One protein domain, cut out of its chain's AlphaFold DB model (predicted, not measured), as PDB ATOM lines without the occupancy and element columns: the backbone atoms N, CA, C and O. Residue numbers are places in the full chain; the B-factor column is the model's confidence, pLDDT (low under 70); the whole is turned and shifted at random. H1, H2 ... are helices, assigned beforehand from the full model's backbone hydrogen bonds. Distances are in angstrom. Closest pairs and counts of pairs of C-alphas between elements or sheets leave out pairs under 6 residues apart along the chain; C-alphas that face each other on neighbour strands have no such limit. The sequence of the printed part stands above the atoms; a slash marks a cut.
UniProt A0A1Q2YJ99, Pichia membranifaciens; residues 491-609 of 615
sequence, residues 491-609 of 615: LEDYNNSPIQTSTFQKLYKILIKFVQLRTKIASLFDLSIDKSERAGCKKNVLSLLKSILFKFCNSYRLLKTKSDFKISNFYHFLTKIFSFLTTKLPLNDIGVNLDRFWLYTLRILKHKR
ATOM      1  N   LEU A 491      15.855  45.136 -46.518       88.62
ATOM      2  CA  LEU A 491      14.890  44.580 -47.473       88.62
ATOM      3  C   LEU A 491      15.436  43.340 -48.206       88.62
ATOM      4  O   LEU A 491      14.678  42.413 -48.495       88.62
ATOM      5  N   GLU A 492      16.734  43.337 -48.493       85.88
ATOM      6  CA  GLU A 492      17.448  42.291 -49.231       85.88
ATOM      7  C   GLU A 492      17.559  40.983 -48.434       85.88
ATOM      8  O   GLU A 492      17.479  39.899 -49.010       85.88
ATOM      9  N   ASP A 493      17.626  41.080 -47.101       86.25
ATOM     10  CA  ASP A 493      17.682  39.934 -46.185       86.25
ATOM     11  C   ASP A 493      16.319  39.259 -45.980       86.25
ATOM     12  O   ASP A 493      16.210  38.193 -45.357       86.25
ATOM     13  N   TYR A 494      15.238  39.882 -46.457       85.88
ATOM     14  CA  TYR A 494      13.929  39.250 -46.464       85.88
ATOM     15  C   TYR A 494      13.792  38.293 -47.645       85.88
ATOM     16  O   TYR A 494      14.100  38.602 -48.794       85.88
ATOM     17  N   ASN A 495      13.201  37.125 -47.379       80.94
ATOM     18  CA  ASN A 495      12.807  36.226 -48.453       80.94
ATOM     19  C   ASN A 495      11.600  36.793 -49.225       80.94
ATOM     20  O   ASN A 495      10.438  36.515 -48.890       80.94
ATOM     21  N   ASN A 496      11.906  37.535 -50.287       81.56
ATOM     22  CA  ASN A 496      10.953  38.161 -51.200       81.56
ATOM     23  C   ASN A 496      10.583  37.252 -52.393       81.56
ATOM     24  O   ASN A 496      10.023  37.730 -53.383       81.56
ATOM     25  N   SER A 497      10.870  35.943 -52.323       79.19
ATOM     26  CA  SER A 497      10.474  34.983 -53.360       79.19
ATOM     27  C   SER A 497       8.949  34.953 -53.542       79.19
ATOM     28  O   SER A 497       8.224  35.026 -52.539       79.19
ATOM     29  N   PRO A 498       8.441  34.774 -54.774       79.88
ATOM     30  CA  PRO A 498       7.007  34.715 -55.024       79.88
ATOM     31  C   PRO A 498       6.351  33.537 -54.288       79.88
ATOM     32  O   PRO A 498       6.932  32.458 -54.162       79.88
ATOM     33  N   ILE A 499       5.124  33.742 -53.813       81.50
ATOM     34  CA  ILE A 499       4.295  32.721 -53.172       81.50
ATOM     35  C   ILE A 499       3.326  32.171 -54.219       81.50
ATOM     36  O   ILE A 499       2.591  32.922 -54.859       81.50
ATOM     37  N   GLN A 500       3.288  30.849 -54.368       75.50
ATOM     38  CA  GLN A 500       2.270  30.193 -55.185       75.50
ATOM     39  C   GLN A 500       0.988  30.002 -54.369       75.50
ATOM     40  O   GLN A 500       0.980  29.269 -53.382       75.50
ATOM     41  N   THR A 501      -0.105  30.638 -54.791       78.75
ATOM     42  CA  THR A 501      -1.454  30.392 -54.262       78.75
ATOM     43  C   THR A 501      -2.471  30.279 -55.399       78.75
ATOM     44  O   THR A 501      -2.152  30.503 -56.569       78.75
ATOM     45  N   SER A 502      -3.705  29.891 -55.060       76.69
ATOM     46  CA  SER A 502      -4.814  29.822 -56.019       76.69
ATOM     47  C   SER A 502      -5.586  31.140 -56.150       76.69
ATOM     48  O   SER A 502      -6.155  31.385 -57.203       76.69
ATOM     49  N   THR A 503      -5.625  31.973 -55.102       86.25
ATOM     50  CA  THR A 503      -6.382  33.241 -55.072       86.25
ATOM     51  C   THR A 503      -5.625  34.341 -54.327       86.25
ATOM     52  O   THR A 503      -4.785  34.052 -53.459       86.25
ATOM     53  N   PHE A 504      -5.969  35.604 -54.609       90.25
ATOM     54  CA  PHE A 504      -5.439  36.764 -53.881       90.25
ATOM     55  C   PHE A 504      -5.814  36.751 -52.396       90.25
ATOM     56  O   PHE A 504      -4.969  37.025 -51.553       90.25
ATOM     57  N   GLN A 505      -7.024  36.313 -52.037       89.75
ATOM     58  CA  GLN A 505      -7.430  36.184 -50.631       89.75
ATOM     59  C   GLN A 505      -6.526  35.220 -49.842       89.75
ATOM     60  O   GLN A 505      -6.138  35.509 -48.708       89.75
ATOM     61  N   LYS A 506      -6.148  34.075 -50.436       88.50
ATOM     62  CA  LYS A 506      -5.188  33.148 -49.813       88.50
ATOM     63  C   LYS A 506      -3.799  33.775 -49.706       88.50
ATOM     64  O   LYS A 506      -3.148  33.597 -48.680       88.50
ATOM     65  N   LEU A 507      -3.364  34.527 -50.724       90.44
ATOM     66  CA  LEU A 507      -2.098  35.264 -50.675       90.44
ATOM     67  C   LEU A 507      -2.089  36.264 -49.511       90.44
ATOM     68  O   LEU A 507      -1.157  36.246 -48.713       90.44
ATOM     69  N   TYR A 508      -3.148  37.061 -49.355       94.44
ATOM     70  CA  TYR A 508      -3.292  38.022 -48.259       94.44
ATOM     71  C   TYR A 508      -3.223  37.345 -46.891       94.44
ATOM     72  O   TYR A 508      -2.463  37.784 -46.034       94.44
ATOM     73  N   LYS A 509      -3.922  36.216 -46.697       91.88
ATOM     74  CA  LYS A 509      -3.841  35.434 -45.449       91.88
ATOM     75  C   LYS A 509      -2.413  34.959 -45.146       91.88
ATOM     76  O   LYS A 509      -1.993  34.999 -43.992       91.88
ATOM     77  N   ILE A 510      -1.657  34.514 -46.155       90.19
ATOM     78  CA  ILE A 510      -0.257  34.090 -45.976       90.19
ATOM     79  C   ILE A 510       0.641  35.287 -45.647       90.19
ATOM     80  O   ILE A 510       1.487  35.179 -44.761       90.19
ATOM     81  N   LEU A 511       0.460  36.420 -46.328       92.44
ATOM     82  CA  LEU A 511       1.235  37.634 -46.069       92.44
ATOM     83  C   LEU A 511       0.947  38.204 -44.673       92.44
ATOM     84  O   LEU A 511       1.892  38.555 -43.978       92.44
ATOM     85  N   ILE A 512      -0.309  38.195 -44.211       92.25
ATOM     86  CA  ILE A 512      -0.663  38.563 -42.829       92.25
ATOM     87  C   ILE A 512       0.060  37.652 -41.831       92.25
ATOM     88  O   ILE A 512       0.726  38.146 -40.925       92.25
ATOM     89  N   LYS A 513       0.016  36.325 -42.028       90.19
ATOM     90  CA  LYS A 513       0.762  35.377 -41.179       90.19
ATOM     91  C   LYS A 513       2.265  35.650 -41.194       90.19
ATOM     92  O   LYS A 513       2.924  35.507 -40.170       90.19
ATOM     93  N   PHE A 514       2.816  36.044 -42.341       89.62
ATOM     94  CA  PHE A 514       4.221  36.424 -42.451       89.62
ATOM     95  C   PHE A 514       4.546  37.650 -41.588       89.62
ATOM     96  O   PHE A 514       5.536  37.602 -40.862       89.62
ATOM     97  N   VAL A 515       3.706  38.693 -41.603       90.38
ATOM     98  CA  VAL A 515       3.852  39.859 -40.709       90.38
ATOM     99  C   VAL A 515       3.812  39.414 -39.255       90.38
ATOM    100  O   VAL A 515       4.766  39.652 -38.525       90.38
ATOM    101  N   GLN A 516       2.763  38.682 -38.873       88.69
ATOM    102  CA  GLN A 516       2.551  38.205 -37.505       88.69
ATOM    103  C   GLN A 516       3.735  37.391 -36.975       88.69
ATOM    104  O   GLN A 516       4.101  37.514 -35.813       88.69
ATOM    105  N   LEU A 517       4.348  36.548 -37.813       85.88
ATOM    106  CA  LEU A 517       5.529  35.770 -37.433       85.88
ATOM    107  C   LEU A 517       6.780  36.638 -37.273       85.88
ATOM    108  O   LEU A 517       7.620  36.324 -36.437       85.88
ATOM    109  N   ARG A 518       6.931  37.700 -38.071       85.12
ATOM    110  CA  ARG A 518       8.092  38.595 -37.992       85.12
ATOM    111  C   ARG A 518       7.989  39.572 -36.833       85.12
ATOM    112  O   ARG A 518       8.992  39.798 -36.175       85.12
ATOM    113  N   THR A 519       6.791  40.044 -36.515       82.62
ATOM    114  CA  THR A 519       6.540  40.902 -35.350       82.62
ATOM    115  C   THR A 519       6.660  40.158 -34.019       82.62
ATOM    116  O   THR A 519       6.691  40.799 -32.980       82.62
ATOM    117  N   LYS A 520       6.764  38.816 -34.018       73.62
ATOM    118  CA  LYS A 520       7.147  38.051 -32.814       73.62
ATOM    119  C   LYS A 520       8.584  38.316 -32.364       73.62
ATOM    120  O   LYS A 520       8.907  38.013 -31.224       73.62
ATOM    121  N   ILE A 521       9.440  38.853 -33.236       71.94
ATOM    122  CA  ILE A 521      10.778  39.330 -32.866       71.94
ATOM    123  C   ILE A 521      10.602  40.690 -32.178       71.94
ATOM    124  O   ILE A 521      10.918  41.724 -32.761       71.94
ATOM    125  N   ALA A 522       9.995  40.685 -30.988       72.94
ATOM    126  CA  ALA A 522       9.507  41.890 -30.321       72.94
ATOM    127  C   ALA A 522      10.613  42.943 -30.173       72.94
ATOM    128  O   ALA A 522      10.416  44.099 -30.536       72.94
ATOM    129  N   SER A 523      11.809  42.508 -29.781       83.06
ATOM    130  CA  SER A 523      12.951  43.374 -29.500       83.06
ATOM    131  C   SER A 523      13.393  44.213 -30.711       83.06
ATOM    132  O   SER A 523      13.826  45.350 -30.551       83.06
ATOM    133  N   LEU A 524      13.230  43.713 -31.946       86.88
ATOM    134  CA  LEU A 524      13.611  44.444 -33.171       86.88
ATOM    135  C   LEU A 524      12.702  45.653 -33.463       86.88
ATOM    136  O   LEU A 524      13.082  46.547 -34.220       86.88
ATOM    137  N   PHE A 525      11.495  45.654 -32.902       88.38
ATOM    138  CA  PHE A 525      10.483  46.688 -33.110       88.38
ATOM    139  C   PHE A 525      10.172  47.463 -31.825       88.38
ATOM    140  O   PHE A 525       9.216  48.234 -31.781       88.38
ATOM    141  N   ASP A 526      10.966  47.266 -30.782       85.38
ATOM    142  CA  ASP A 526      10.767  47.915 -29.497       85.38
ATOM    143  C   ASP A 526      11.345  49.342 -29.513       85.38
ATOM    144  O   ASP A 526      12.446  49.568 -30.024       85.38
ATOM    145  N   LEU A 527      10.580  50.308 -28.996       87.50
ATOM    146  CA  LEU A 527      10.965  51.723 -28.956       87.50
ATOM    147  C   LEU A 527      11.947  52.064 -27.843       87.50
ATOM    148  O   LEU A 527      12.550  53.138 -27.897       87.50
ATOM    149  N   SER A 528      12.064  51.193 -26.844       86.75
ATOM    150  CA  SER A 528      12.916  51.412 -25.684       86.75
ATOM    151  C   SER A 528      14.360  51.710 -26.094       86.75
ATOM    152  O   SER A 528      14.879  51.201 -27.101       86.75
ATOM    153  N   ILE A 529      14.987  52.619 -25.340       83.88
ATOM    154  CA  ILE A 529      16.311  53.152 -25.671       83.88
ATOM    155  C   ILE A 529      17.383  52.066 -25.618       83.88
ATOM    156  O   ILE A 529      18.313  52.081 -26.414       83.88
ATOM    157  N   ASP A 530      17.200  51.076 -24.752       85.19
ATOM    158  CA  ASP A 530      18.055  49.910 -24.578       85.19
ATOM    159  C   ASP A 530      17.832  48.818 -25.636       85.19
ATOM    160  O   ASP A 530      18.555  47.822 -25.669       85.19
ATOM    161  N   LYS A 531      16.897  49.032 -26.570       90.12
ATOM    162  CA  LYS A 531      16.631  48.139 -27.703       90.12
ATOM    163  C   LYS A 531      16.784  48.870 -29.036       90.12
ATOM    164  O   LYS A 531      17.848  49.426 -29.328       90.12
ATOM    165  N   SER A 532      15.755  48.833 -29.890       89.69
ATOM    166  CA  SER A 532      15.850  49.316 -31.268       89.69
ATOM    167  C   SER A 532      15.749  50.835 -31.404       89.69
ATOM    168  O   SER A 532      16.061  51.335 -32.490       89.69
ATOM    169  N   GLU A 533      15.318  51.550 -30.361       91.00
ATOM    170  CA  GLU A 533      15.009  52.983 -30.389       91.00
ATOM    171  C   GLU A 533      13.960  53.370 -31.457       91.00
ATOM    172  O   GLU A 533      13.625  52.630 -32.389       91.00
ATOM    173  N   ARG A 534      13.464  54.610 -31.381       90.50
ATOM    174  CA  ARG A 534      12.486  55.158 -32.338       90.50
ATOM    175  C   ARG A 534      12.955  55.064 -33.795       90.50
ATOM    176  O   ARG A 534      12.203  54.631 -34.671       90.50
ATOM    177  N   ALA A 535      14.203  55.447 -34.071       89.06
ATOM    178  CA  ALA A 535      14.749  55.461 -35.429       89.06
ATOM    179  C   ALA A 535      14.959  54.047 -35.998       89.06
ATOM    180  O   ALA A 535      14.642  53.795 -37.167       89.06
ATOM    181  N   GLY A 536      15.462  53.112 -35.183       91.06
ATOM    182  CA  GLY A 536      15.670  51.736 -35.621       91.06
ATOM    183  C   GLY A 536      14.361  50.988 -35.815       91.06
ATOM    184  O   GLY A 536      14.184  50.364 -36.866       91.06
ATOM    185  N   CYS A 537      13.409  51.151 -34.891       91.81
ATOM    186  CA  CYS A 537      12.072  50.583 -35.029       91.81
ATOM    187  C   CYS A 537      11.409  51.071 -36.326       91.81
ATOM    188  O   CYS A 537      10.993  50.253 -37.151       91.81
ATOM    189  N   LYS A 538      11.433  52.387 -36.599       92.94
ATOM    190  CA  LYS A 538      10.939  52.965 -37.862       92.94
ATOM    191  C   LYS A 538      11.542  52.283 -39.091       92.94
ATOM    192  O   LYS A 538      10.814  51.865 -39.994       92.94
ATOM    193  N   LYS A 539      12.872  52.152 -39.138       92.94
ATOM    194  CA  LYS A 539      13.590  51.536 -40.268       92.94
ATOM    195  C   LYS A 539      13.211  50.061 -40.448       92.94
ATOM    196  O   LYS A 539      13.007  49.619 -41.584       92.94
ATOM    197  N   ASN A 540      13.060  49.317 -39.353       93.38
ATOM    198  CA  ASN A 540      12.676  47.906 -39.365       93.38
ATOM    199  C   ASN A 540      11.220  47.702 -39.807       93.38
ATOM    200  O   ASN A 540      10.963  46.854 -40.668       93.38
ATOM    201  N   VAL A 541      10.279  48.510 -39.304       92.94
ATOM    202  CA  VAL A 541       8.865  48.487 -39.724       92.94
ATOM    203  C   VAL A 541       8.741  48.793 -41.215       92.94
ATOM    204  O   VAL A 541       8.108  48.035 -41.951       92.94
ATOM    205  N   LEU A 542       9.401  49.850 -41.700       93.50
ATOM    206  CA  LEU A 542       9.376  50.201 -43.123       93.50
ATOM    207  C   LEU A 542       9.979  49.101 -44.004       93.50
ATOM    208  O   LEU A 542       9.454  48.825 -45.083       93.50
ATOM    209  N   SER A 543      11.053  48.447 -43.556       94.00
ATOM    210  CA  SER A 543      11.674  47.339 -44.294       94.00
ATOM    211  C   SER A 543      10.755  46.113 -44.363       94.00
ATOM    212  O   SER A 543      10.625  45.506 -45.429       94.00
ATOM    213  N   LEU A 544      10.049  45.792 -43.272       93.31
ATOM    214  CA  LEU A 544       9.039  44.730 -43.242       93.31
ATOM    215  C   LEU A 544       7.866  45.036 -44.187       93.31
ATOM    216  O   LEU A 544       7.486  44.183 -44.991       93.31
ATOM    217  N   LEU A 545       7.328  46.257 -44.136       94.19
ATOM    218  CA  LEU A 545       6.241  46.707 -45.009       94.19
ATOM    219  C   LEU A 545       6.635  46.650 -46.491       94.19
ATOM    220  O   LEU A 545       5.903  46.089 -47.314       94.19
ATOM    221  N   LYS A 546       7.834  47.137 -46.832       94.81
ATOM    222  CA  LYS A 546       8.393  47.014 -48.185       94.81
ATOM    223  C   LYS A 546       8.541  45.546 -48.594       94.81
ATOM    224  O   LYS A 546       8.122  45.192 -49.691       94.81
ATOM    225  N   SER A 547       9.052  44.670 -47.728       93.81
ATOM    226  CA  SER A 547       9.173  43.235 -48.034       93.81
ATOM    227  C   SER A 547       7.828  42.605 -48.413       93.81
ATOM    228  O   SER A 547       7.748  41.877 -49.404       93.81
ATOM    229  N   ILE A 548       6.752  42.929 -47.687       94.50
ATOM    230  CA  ILE A 548       5.399  42.434 -47.986       94.50
ATOM    231  C   ILE A 548       4.947  42.893 -49.373       94.50
ATOM    232  O   ILE A 548       4.458  42.075 -50.155       94.50
ATOM    233  N   LEU A 549       5.152  44.172 -49.696       94.31
ATOM    234  CA  LEU A 549       4.802  44.737 -50.996       94.31
ATOM    235  C   LEU A 549       5.579  44.065 -52.134       94.31
ATOM    236  O   LEU A 549       4.982  43.606 -53.105       94.31
ATOM    237  N   PHE A 550       6.900  43.933 -52.004       91.50
ATOM    238  CA  PHE A 550       7.723  43.267 -53.017       91.50
ATOM    239  C   PHE A 550       7.329  41.799 -53.193       91.50
ATOM    240  O   PHE A 550       7.219  41.311 -54.320       91.50
ATOM    241  N   LYS A 551       7.042  41.097 -52.093       90.62
ATOM    242  CA  LYS A 551       6.574  39.711 -52.131       90.62
ATOM    243  C   LYS A 551       5.206  39.584 -52.798       90.62
ATOM    244  O   LYS A 551       5.004  38.652 -53.579       90.62
ATOM    245  N   PHE A 552       4.292  40.521 -52.549       93.44
ATOM    246  CA  PHE A 552       3.020  40.618 -53.263       93.44
ATOM    247  C   PHE A 552       3.246  40.827 -54.767       93.44
ATOM    248  O   PHE A 552       2.772  40.011 -55.557       93.44
ATOM    249  N   CYS A 553       4.033  41.830 -55.166       91.38
ATOM    250  CA  CYS A 553       4.324  42.134 -56.571       91.38
ATOM    251  C   CYS A 553       4.942  40.938 -57.311       91.38
ATOM    252  O   CYS A 553       4.552  40.621 -58.437       91.38
ATOM    253  N   ASN A 554       5.871  40.230 -56.665       87.69
ATOM    254  CA  ASN A 554       6.480  39.029 -57.230       87.69
ATOM    255  C   ASN A 554       5.453  37.893 -57.388       87.69
ATOM    256  O   ASN A 554       5.488  37.161 -58.377       87.69
ATOM    257  N   SER A 555       4.512  37.762 -56.449       88.06
ATOM    258  CA  SER A 555       3.459  36.735 -56.471       88.06
ATOM    259  C   SER A 555       2.320  37.057 -57.448       88.06
ATOM    260  O   SER A 555       1.726  36.139 -58.012       88.06
ATOM    261  N   TYR A 556       2.036  38.341 -57.698       88.62
ATOM    262  CA  TYR A 556       0.964  38.806 -58.587       88.62
ATOM    263  C   TYR A 556       1.059  38.182 -59.984       88.62
ATOM    264  O   TYR A 556       0.066  37.696 -60.525       88.62
ATOM    265  N   ARG A 557       2.275  38.099 -60.539       79.50
ATOM    266  CA  ARG A 557       2.524  37.512 -61.869       79.50
ATOM    267  C   ARG A 557       2.032  36.067 -61.993       79.50
ATOM    268  O   ARG A 557       1.650  35.659 -63.083       79.50
ATOM    269  N   LEU A 558       2.020  35.315 -60.891       75.88
ATOM    270  CA  LEU A 558       1.574  33.918 -60.843       75.88
ATOM    271  C   LEU A 558       0.057  33.770 -60.646       75.88
ATOM    272  O   LEU A 558      -0.485  32.683 -60.854       75.88
ATOM    273  N   LEU A 559      -0.610  34.841 -60.204       82.44
ATOM    274  CA  LEU A 559      -2.022  34.861 -59.822       82.44
ATOM    275  C   LEU A 559      -2.920  35.590 -60.811       82.44
ATOM    276  O   LEU A 559      -4.092  35.241 -60.887       82.44
ATOM    277  N   LYS A 560      -2.386  36.550 -61.577       80.19
ATOM    278  CA  LYS A 560      -3.177  37.387 -62.492       80.19
ATOM    279  C   LYS A 560      -4.020  36.594 -63.497       80.19
ATOM    280  O   LYS A 560      -5.026  37.086 -63.969       80.19
ATOM    281  N   THR A 561      -3.621  35.362 -63.818       73.88
ATOM    282  CA  THR A 561      -4.354  34.482 -64.744       73.88
ATOM    283  C   THR A 561      -5.367  33.566 -64.049       73.88
ATOM    284  O   THR A 561      -5.999  32.754 -64.712       73.88
ATOM    285  N   LYS A 562      -5.438  33.584 -62.714       73.44
ATOM    286  CA  LYS A 562      -6.221  32.642 -61.890       73.44
ATOM    287  C   LYS A 562      -7.301  33.317 -61.049       73.44
ATOM    288  O   LYS A 562      -8.200  32.633 -60.573       73.44
ATOM    289  N   SER A 563      -7.156  34.607 -60.774       82.25
ATOM    290  CA  SER A 563      -8.020  35.371 -59.880       82.25
ATOM    291  C   SER A 563      -7.948  36.832 -60.284       82.25
ATOM    292  O   SER A 563      -6.854  37.327 -60.548       82.25
ATOM    293  N   ASP A 564      -9.077  37.529 -60.225       84.94
ATOM    294  CA  ASP A 564      -9.105  38.962 -60.501       84.94
ATOM    295  C   ASP A 564      -8.525  39.755 -59.338       84.94
ATOM    296  O   ASP A 564      -8.789  39.485 -58.158       84.94
ATOM    297  N   PHE A 565      -7.704  40.740 -59.682       90.56
ATOM    298  CA  PHE A 565      -7.127  41.666 -58.727       90.56
ATOM    299  C   PHE A 565      -8.016  42.899 -58.599       90.56
ATOM    300  O   PHE A 565      -8.307  43.560 -59.589       90.56
ATOM    301  N   LYS A 566      -8.402  43.236 -57.365       90.44
ATOM    302  CA  LYS A 566      -9.102  44.484 -57.044       90.44
ATOM    303  C   LYS A 566      -8.229  45.321 -56.118       90.44
ATOM    304  O   LYS A 566      -7.821  44.833 -55.062       90.44
ATOM    305  N   ILE A 567      -7.976  46.571 -56.502       91.38
ATOM    306  CA  ILE A 567      -7.136  47.490 -55.727       91.38
ATOM    307  C   ILE A 567      -7.742  47.799 -54.350       91.38
ATOM    308  O   ILE A 567      -7.019  47.803 -53.359       91.38
ATOM    309  N   SER A 568      -9.072  47.914 -54.259       91.25
ATOM    310  CA  SER A 568      -9.807  48.105 -53.001       91.25
ATOM    311  C   SER A 568      -9.577  46.962 -52.007       91.25
ATOM    312  O   SER A 568      -9.301  47.192 -50.832       91.25
ATOM    313  N   ASN A 569      -9.577  45.713 -52.486       92.19
ATOM    314  CA  ASN A 569      -9.271  44.545 -51.656       92.19
ATOM    315  C   ASN A 569      -7.818  44.553 -51.160       92.19
ATOM    316  O   ASN A 569      -7.539  44.060 -50.068       92.19
ATOM    317  N   PHE A 570      -6.889  45.076 -51.966       93.88
ATOM    318  CA  PHE A 570      -5.489  45.215 -51.570       93.88
ATOM    319  C   PHE A 570      -5.296  46.328 -50.537       93.88
ATOM    320  O   PHE A 570      -4.589  46.117 -49.555       93.88
ATOM    321  N   TYR A 571      -5.983  47.460 -50.708       94.50
ATOM    322  CA  TYR A 571      -6.027  48.527 -49.713       94.50
ATOM    323  C   TYR A 571      -6.554  48.001 -48.375       94.50
ATOM    324  O   TYR A 571      -5.854  48.082 -47.372       94.50
ATOM    325  N   HIS A 572      -7.702  47.315 -48.375       93.44
ATOM    326  CA  HIS A 572      -8.266  46.704 -47.168       93.44
ATOM    327  C   HIS A 572      -7.319  45.678 -46.512       93.44
ATOM    328  O   HIS A 572      -7.250  45.563 -45.286       93.44
ATOM    329  N   PHE A 573      -6.551  44.932 -47.313       95.00
ATOM    330  CA  PHE A 573      -5.489  44.060 -46.807       95.00
ATOM    331  C   PHE A 573      -4.376  44.846 -46.093       95.00
ATOM    332  O   PHE A 573      -3.948  44.429 -45.014       95.00
ATOM    333  N   LEU A 574      -3.927  45.975 -46.649       95.00
ATOM    334  CA  LEU A 574      -2.943  46.840 -45.995       95.00
ATOM    335  C   LEU A 574      -3.512  47.499 -44.738       95.00
ATOM    336  O   LEU A 574      -2.827  47.503 -43.721       95.00
ATOM    337  N   THR A 575      -4.771  47.946 -44.750       94.06
ATOM    338  CA  THR A 575      -5.456  48.456 -43.553       94.06
ATOM    339  C   THR A 575      -5.468  47.414 -42.436       94.06
ATOM    340  O   THR A 575      -5.153  47.737 -41.295       94.06
ATOM    341  N   LYS A 576      -5.729  46.136 -42.752       93.62
ATOM    342  CA  LYS A 576      -5.639  45.033 -41.778       93.62
ATOM    343  C   LYS A 576      -4.227  44.836 -41.224       93.62
ATOM    344  O   LYS A 576      -4.081  44.556 -40.037       93.62
ATOM    345  N   ILE A 577      -3.194  44.969 -42.059       93.69
ATOM    346  CA  ILE A 577      -1.798  44.909 -41.600       93.69
ATOM    347  C   ILE A 577      -1.489  46.076 -40.669       93.69
ATOM    348  O   ILE A 577      -0.928  45.845 -39.604       93.69
ATOM    349  N   PHE A 578      -1.857  47.300 -41.046       93.75
ATOM    350  CA  PHE A 578      -1.614  48.487 -40.230       93.75
ATOM    351  C   PHE A 578      -2.375  48.422 -38.911       93.75
ATOM    352  O   PHE A 578      -1.754  48.603 -37.878       93.75
ATOM    353  N   SER A 579      -3.654  48.040 -38.919       91.56
ATOM    354  CA  SER A 579      -4.433  47.805 -37.699       91.56
ATOM    355  C   SER A 579      -3.739  46.794 -36.779       91.56
ATOM    356  O   SER A 579      -3.504  47.091 -35.611       91.56
ATOM    357  N   PHE A 580      -3.302  45.643 -37.307       90.81
ATOM    358  CA  PHE A 580      -2.542  44.670 -36.521       90.81
ATOM    359  C   PHE A 580      -1.230  45.250 -35.974       90.81
ATOM    360  O   PHE A 580      -0.913  45.053 -34.803       90.81
ATOM    361  N   LEU A 581      -0.464  45.967 -36.796       90.00
ATOM    362  CA  LEU A 581       0.789  46.576 -36.363       90.00
ATOM    363  C   LEU A 581       0.555  47.643 -35.291       90.00
ATOM    364  O   LEU A 581       1.276  47.616 -34.307       90.00
ATOM    365  N   THR A 582      -0.474  48.486 -35.402       89.19
ATOM    366  CA  THR A 582      -0.831  49.488 -34.383       89.19
ATOM    367  C   THR A 582      -1.193  48.845 -33.042       89.19
ATOM    368  O   THR A 582      -0.849  49.387 -32.001       89.19
ATOM    369  N   THR A 583      -1.806  47.650 -33.027       86.75
ATOM    370  CA  THR A 583      -2.069  46.924 -31.760       86.75
ATOM    371  C   THR A 583      -0.811  46.393 -31.071       86.75
ATOM    372  O   THR A 583      -0.869  45.964 -29.920       86.75
ATOM    373  N   LYS A 584       0.319  46.332 -31.784       83.38
ATOM    374  CA  LYS A 584       1.576  45.762 -31.281       83.38
ATOM    375  C   LYS A 584       2.698  46.776 -31.175       83.38
ATOM    376  O   LYS A 584       3.623  46.541 -30.411       83.38
ATOM    377  N   LEU A 585       2.637  47.837 -31.967       85.12
ATOM    378  CA  LEU A 585       3.689  48.810 -32.171       85.12
ATOM    379  C   LEU A 585       3.070  50.210 -32.229       85.12
ATOM    380  O   LEU A 585       2.087  50.415 -32.944       85.12
ATOM    381  N   PRO A 586       3.681  51.197 -31.571       79.69
ATOM    382  CA  PRO A 586       3.245  52.588 -31.625       79.69
ATOM    383  C   PRO A 586       3.650  53.245 -32.958       79.69
ATOM    384  O   PRO A 586       4.619  53.996 -33.062       79.69
ATOM    385  N   LEU A 587       2.921  52.920 -34.031       85.12
ATOM    386  CA  LEU A 587       3.227  53.374 -35.395       85.12
ATOM    387  C   LEU A 587       3.207  54.905 -35.556       85.12
ATOM    388  O   LEU A 587       4.018  55.456 -36.309       85.12
ATOM    389  N   ASN A 588       2.309  55.581 -34.834       84.00
ATOM    390  CA  ASN A 588       2.201  57.040 -34.835       84.00
ATOM    391  C   ASN A 588       3.467  57.680 -34.262       84.00
ATOM    392  O   ASN A 588       4.038  58.572 -34.890       84.00
ATOM    393  N   ASP A 589       3.978  57.137 -33.156       82.69
ATOM    394  CA  ASP A 589       5.196  57.622 -32.512       82.69
ATOM    395  C   ASP A 589       6.382  57.506 -33.466       82.69
ATOM    396  O   ASP A 589       7.168  58.431 -33.604       82.69
ATOM    397  N   ILE A 590       6.506  56.438 -34.249       87.94
ATOM    398  CA  ILE A 590       7.597  56.320 -35.237       87.94
ATOM    399  C   ILE A 590       7.329  57.055 -36.564       87.94
ATOM    400  O   ILE A 590       8.171  57.026 -37.470       87.94
ATOM    401  N   GLY A 591       6.195  57.745 -36.701       87.94
ATOM    402  CA  GLY A 591       5.829  58.511 -37.894       87.94
ATOM    403  C   GLY A 591       5.586  57.634 -39.126       87.94
ATOM    404  O   GLY A 591       5.935  58.030 -40.244       87.94
ATOM    405  N   VAL A 592       5.051  56.427 -38.924       89.62
ATOM    406  CA  VAL A 592       4.671  55.486 -39.987       89.62
ATOM    407  C   VAL A 592       3.149  55.412 -40.040       89.62
ATOM    408  O   VAL A 592       2.527  54.866 -39.142       89.62
ATOM    409  N   ASN A 593       2.541  55.925 -41.111       92.25
ATOM    410  CA  ASN A 593       1.091  55.879 -41.306       92.25
ATOM    411  C   ASN A 593       0.715  55.212 -42.636       92.25
ATOM    412  O   ASN A 593       1.550  55.049 -43.536       92.25
ATOM    413  N   LEU A 594      -0.547  54.781 -42.720       92.69
ATOM    414  CA  LEU A 594      -1.071  54.052 -43.868       92.69
ATOM    415  C   LEU A 594      -1.057  54.921 -45.127       92.69
ATOM    416  O   LEU A 594      -0.636  54.429 -46.165       92.69
ATOM    417  N   ASP A 595      -1.428  56.198 -45.034       92.38
ATOM    418  CA  ASP A 595      -1.594  57.075 -46.201       92.38
ATOM    419  C   ASP A 595      -0.278  57.295 -46.950       92.38
ATOM    420  O   ASP A 595      -0.187  57.082 -48.162       92.38
ATOM    421  N   ARG A 596       0.802  57.618 -46.226       92.44
ATOM    422  CA  ARG A 596       2.137  57.762 -46.828       92.44
ATOM    423  C   ARG A 596       2.620  56.447 -47.430       92.44
ATOM    424  O   ARG A 596       3.204  56.434 -48.517       92.44
ATOM    425  N   PHE A 597       2.385  55.330 -46.741       94.19
ATOM    426  CA  PHE A 597       2.773  54.019 -47.256       94.19
ATOM    427  C   PHE A 597       1.916  53.584 -48.454       94.19
ATOM    428  O   PHE A 597       2.413  52.900 -49.352       94.19
ATOM    429  N   TRP A 598       0.655  54.008 -48.515       95.38
ATOM    430  CA  TRP A 598      -0.252  53.760 -49.625       95.38
ATOM    431  C   TRP A 598       0.183  54.515 -50.880       95.38
ATOM    432  O   TRP A 598       0.305  53.899 -51.936       95.38
ATOM    433  N   LEU A 599       0.560  55.791 -50.763       93.81
ATOM    434  CA  LEU A 599       1.141  56.554 -51.876       93.81
ATOM    435  C   LEU A 599       2.410  55.887 -52.428       93.81
ATOM    436  O   LEU A 599       2.570  55.733 -53.642       93.81
ATOM    437  N   TYR A 600       3.300  55.425 -51.543       93.75
ATOM    438  CA  TYR A 600       4.470  54.641 -51.945       93.75
ATOM    439  C   TYR A 600       4.069  53.336 -52.650       93.75
ATOM    440  O   TYR A 600       4.631  52.979 -53.686       93.75
ATOM    441  N   THR A 601       3.066  52.640 -52.116       94.12
ATOM    442  CA  THR A 601       2.532  51.401 -52.682       94.12
ATOM    443  C   THR A 601       1.999  51.611 -54.097       94.12
ATOM    444  O   THR A 601       2.381  50.863 -54.996       94.12
ATOM    445  N   LEU A 602       1.188  52.648 -54.324       93.69
ATOM    446  CA  LEU A 602       0.646  52.987 -55.640       93.69
ATOM    447  C   LEU A 602       1.759  53.220 -56.666       93.69
ATOM    448  O   LEU A 602       1.722  52.631 -57.746       93.69
ATOM    449  N   ARG A 603       2.803  53.983 -56.308       93.31
ATOM    450  CA  ARG A 603       3.971  54.205 -57.184       93.31
ATOM    451  C   ARG A 603       4.635  52.889 -57.601       93.31
ATOM    452  O   ARG A 603       4.939  52.692 -58.776       93.31
ATOM    453  N   ILE A 604       4.817  51.958 -56.663       92.88
ATOM    454  CA  ILE A 604       5.413  50.644 -56.949       92.88
ATOM    455  C   ILE A 604       4.489  49.773 -57.811       92.88
ATOM    456  O   ILE A 604       4.971  49.108 -58.730       92.88
ATOM    457  N   LEU A 605       3.179  49.766 -57.546       92.75
ATOM    458  CA  LEU A 605       2.212  49.001 -58.340       92.75
ATOM    459  C   LEU A 605       2.138  49.514 -59.788       92.75
ATOM    460  O   LEU A 605       2.131  48.688 -60.705       92.75
ATOM    461  N   LYS A 606       2.169  50.840 -59.999       91.38
ATOM    462  CA  LYS A 606       2.262  51.470 -61.330       91.38
ATOM    463  C   LYS A 606       3.549  51.070 -62.040       91.38
ATOM    464  O   LYS A 606       3.511  50.507 -63.131       91.38
ATOM    465  N   HIS A 607       4.694  51.232 -61.374       91.06
ATOM    466  CA  HIS A 607       5.995  50.852 -61.929       91.06
ATOM    467  C   HIS A 607       6.063  49.359 -62.310       91.06
ATOM    468  O   HIS A 607       6.680  48.974 -63.302       91.06
ATOM    469  N   LYS A 608       5.417  48.477 -61.539       87.50
ATOM    470  CA  LYS A 608       5.339  47.037 -61.836       87.50
ATOM    471  C   LYS A 608       4.236  46.667 -62.840       87.50
ATOM    472  O   LYS A 608       4.076  45.473 -63.100       87.50
ATOM    473  N   ARG A 609       3.528  47.650 -63.415       87.19
ATOM    474  CA  ARG A 609       2.405  47.490 -64.359       87.19
ATOM    475  C   ARG A 609       1.293  46.580 -63.814       87.19
ATOM    476  O   ARG A 609       0.760  45.741 -64.533       87.19
TER     477      ARG A 609
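Overview. This is residues 491 to 609 of the 615 residues of a protein of Pichia membranifaciens (UniProt A0A1Q2YJ99). Four helices, H1, H3, H4 and H5, form an up-and-down bundle, each running against the one before it in the chain; going round it one meets H1, H3, H5 and H4, with H5 slanted to its neighbours. H3 is the longest helix and extends along the long axis, and the short H2 packs on it near its first residues. The printed part has 119 residues with five named helices, H1 to H5 in chain order, and no named strand; the class is all helix. It is compact, with a radius of gyration of the C-alphas of 14.5 A, and only just elongated, spanning 48 by 24 by 24 A.

Arrangement. Begin with H1, residues 504 to 518, and H3, residues 533 to 559: they touch, closest at the C-alphas of Leu 511 and Ile 548, 6.6 A apart, and run opposite ways at a shallow tilt of 27 degrees. H2, residues 522 to 525, touches residues 536 to 541 of H3 alone, with the C-alphas of Phe 525 and Cys 537 closest at 4.6 A. Next look at H4, residues 567 to 582, which only just touches H1, with 3 pairs of C-alphas within 8 A, the closest those of Ile 512 and Ile 577 at 6.6 A; they run the same way at a shallow tilt of 19 degrees. H4 and H5, residues 594 to 607, are a hairpin: residues 571 to 578 and 594 to 598 touch, closest at the C-alphas of Phe 578 and Leu 594, 6.7 A, with a steep tilt of 40 degrees, opposite ways. H3 and H5 are close but not clearly touching, with the C-alphas of Leu 549 and Thr 601 closest at 7.2 A. H3 and H4 are near each other, while H1 and H5 are apart. Every O i to N i+4 pair is within hydrogen-bond range in H1, H4 and H5, and 21 of 23 are in H3; H2 is too short for such a pair.

Along the chain. Find C-alpha 491 at (14.890, 44.580, -47.473); residues 491 to 503 hold no named element. H1 begins at C-alpha 504, (-5.439, 36.764, -53.881), and is 20.9 A long; the four residues of H2 follow after a tight link. H3 runs 38.5 A, H4 22.3 A and H5 19.7 A, ending at C-alpha 607, (5.995, 50.852, -61.929).

Size, cuts and confidence. The two C-alphas farthest apart, those of Asp 530 and Thr 561, are 48.5 A apart. The printed part has no cut; the link from H4 to H5, 11 residues, is long. The mean pLDDT of the printed part is 88.4, and no printed residue is under 70.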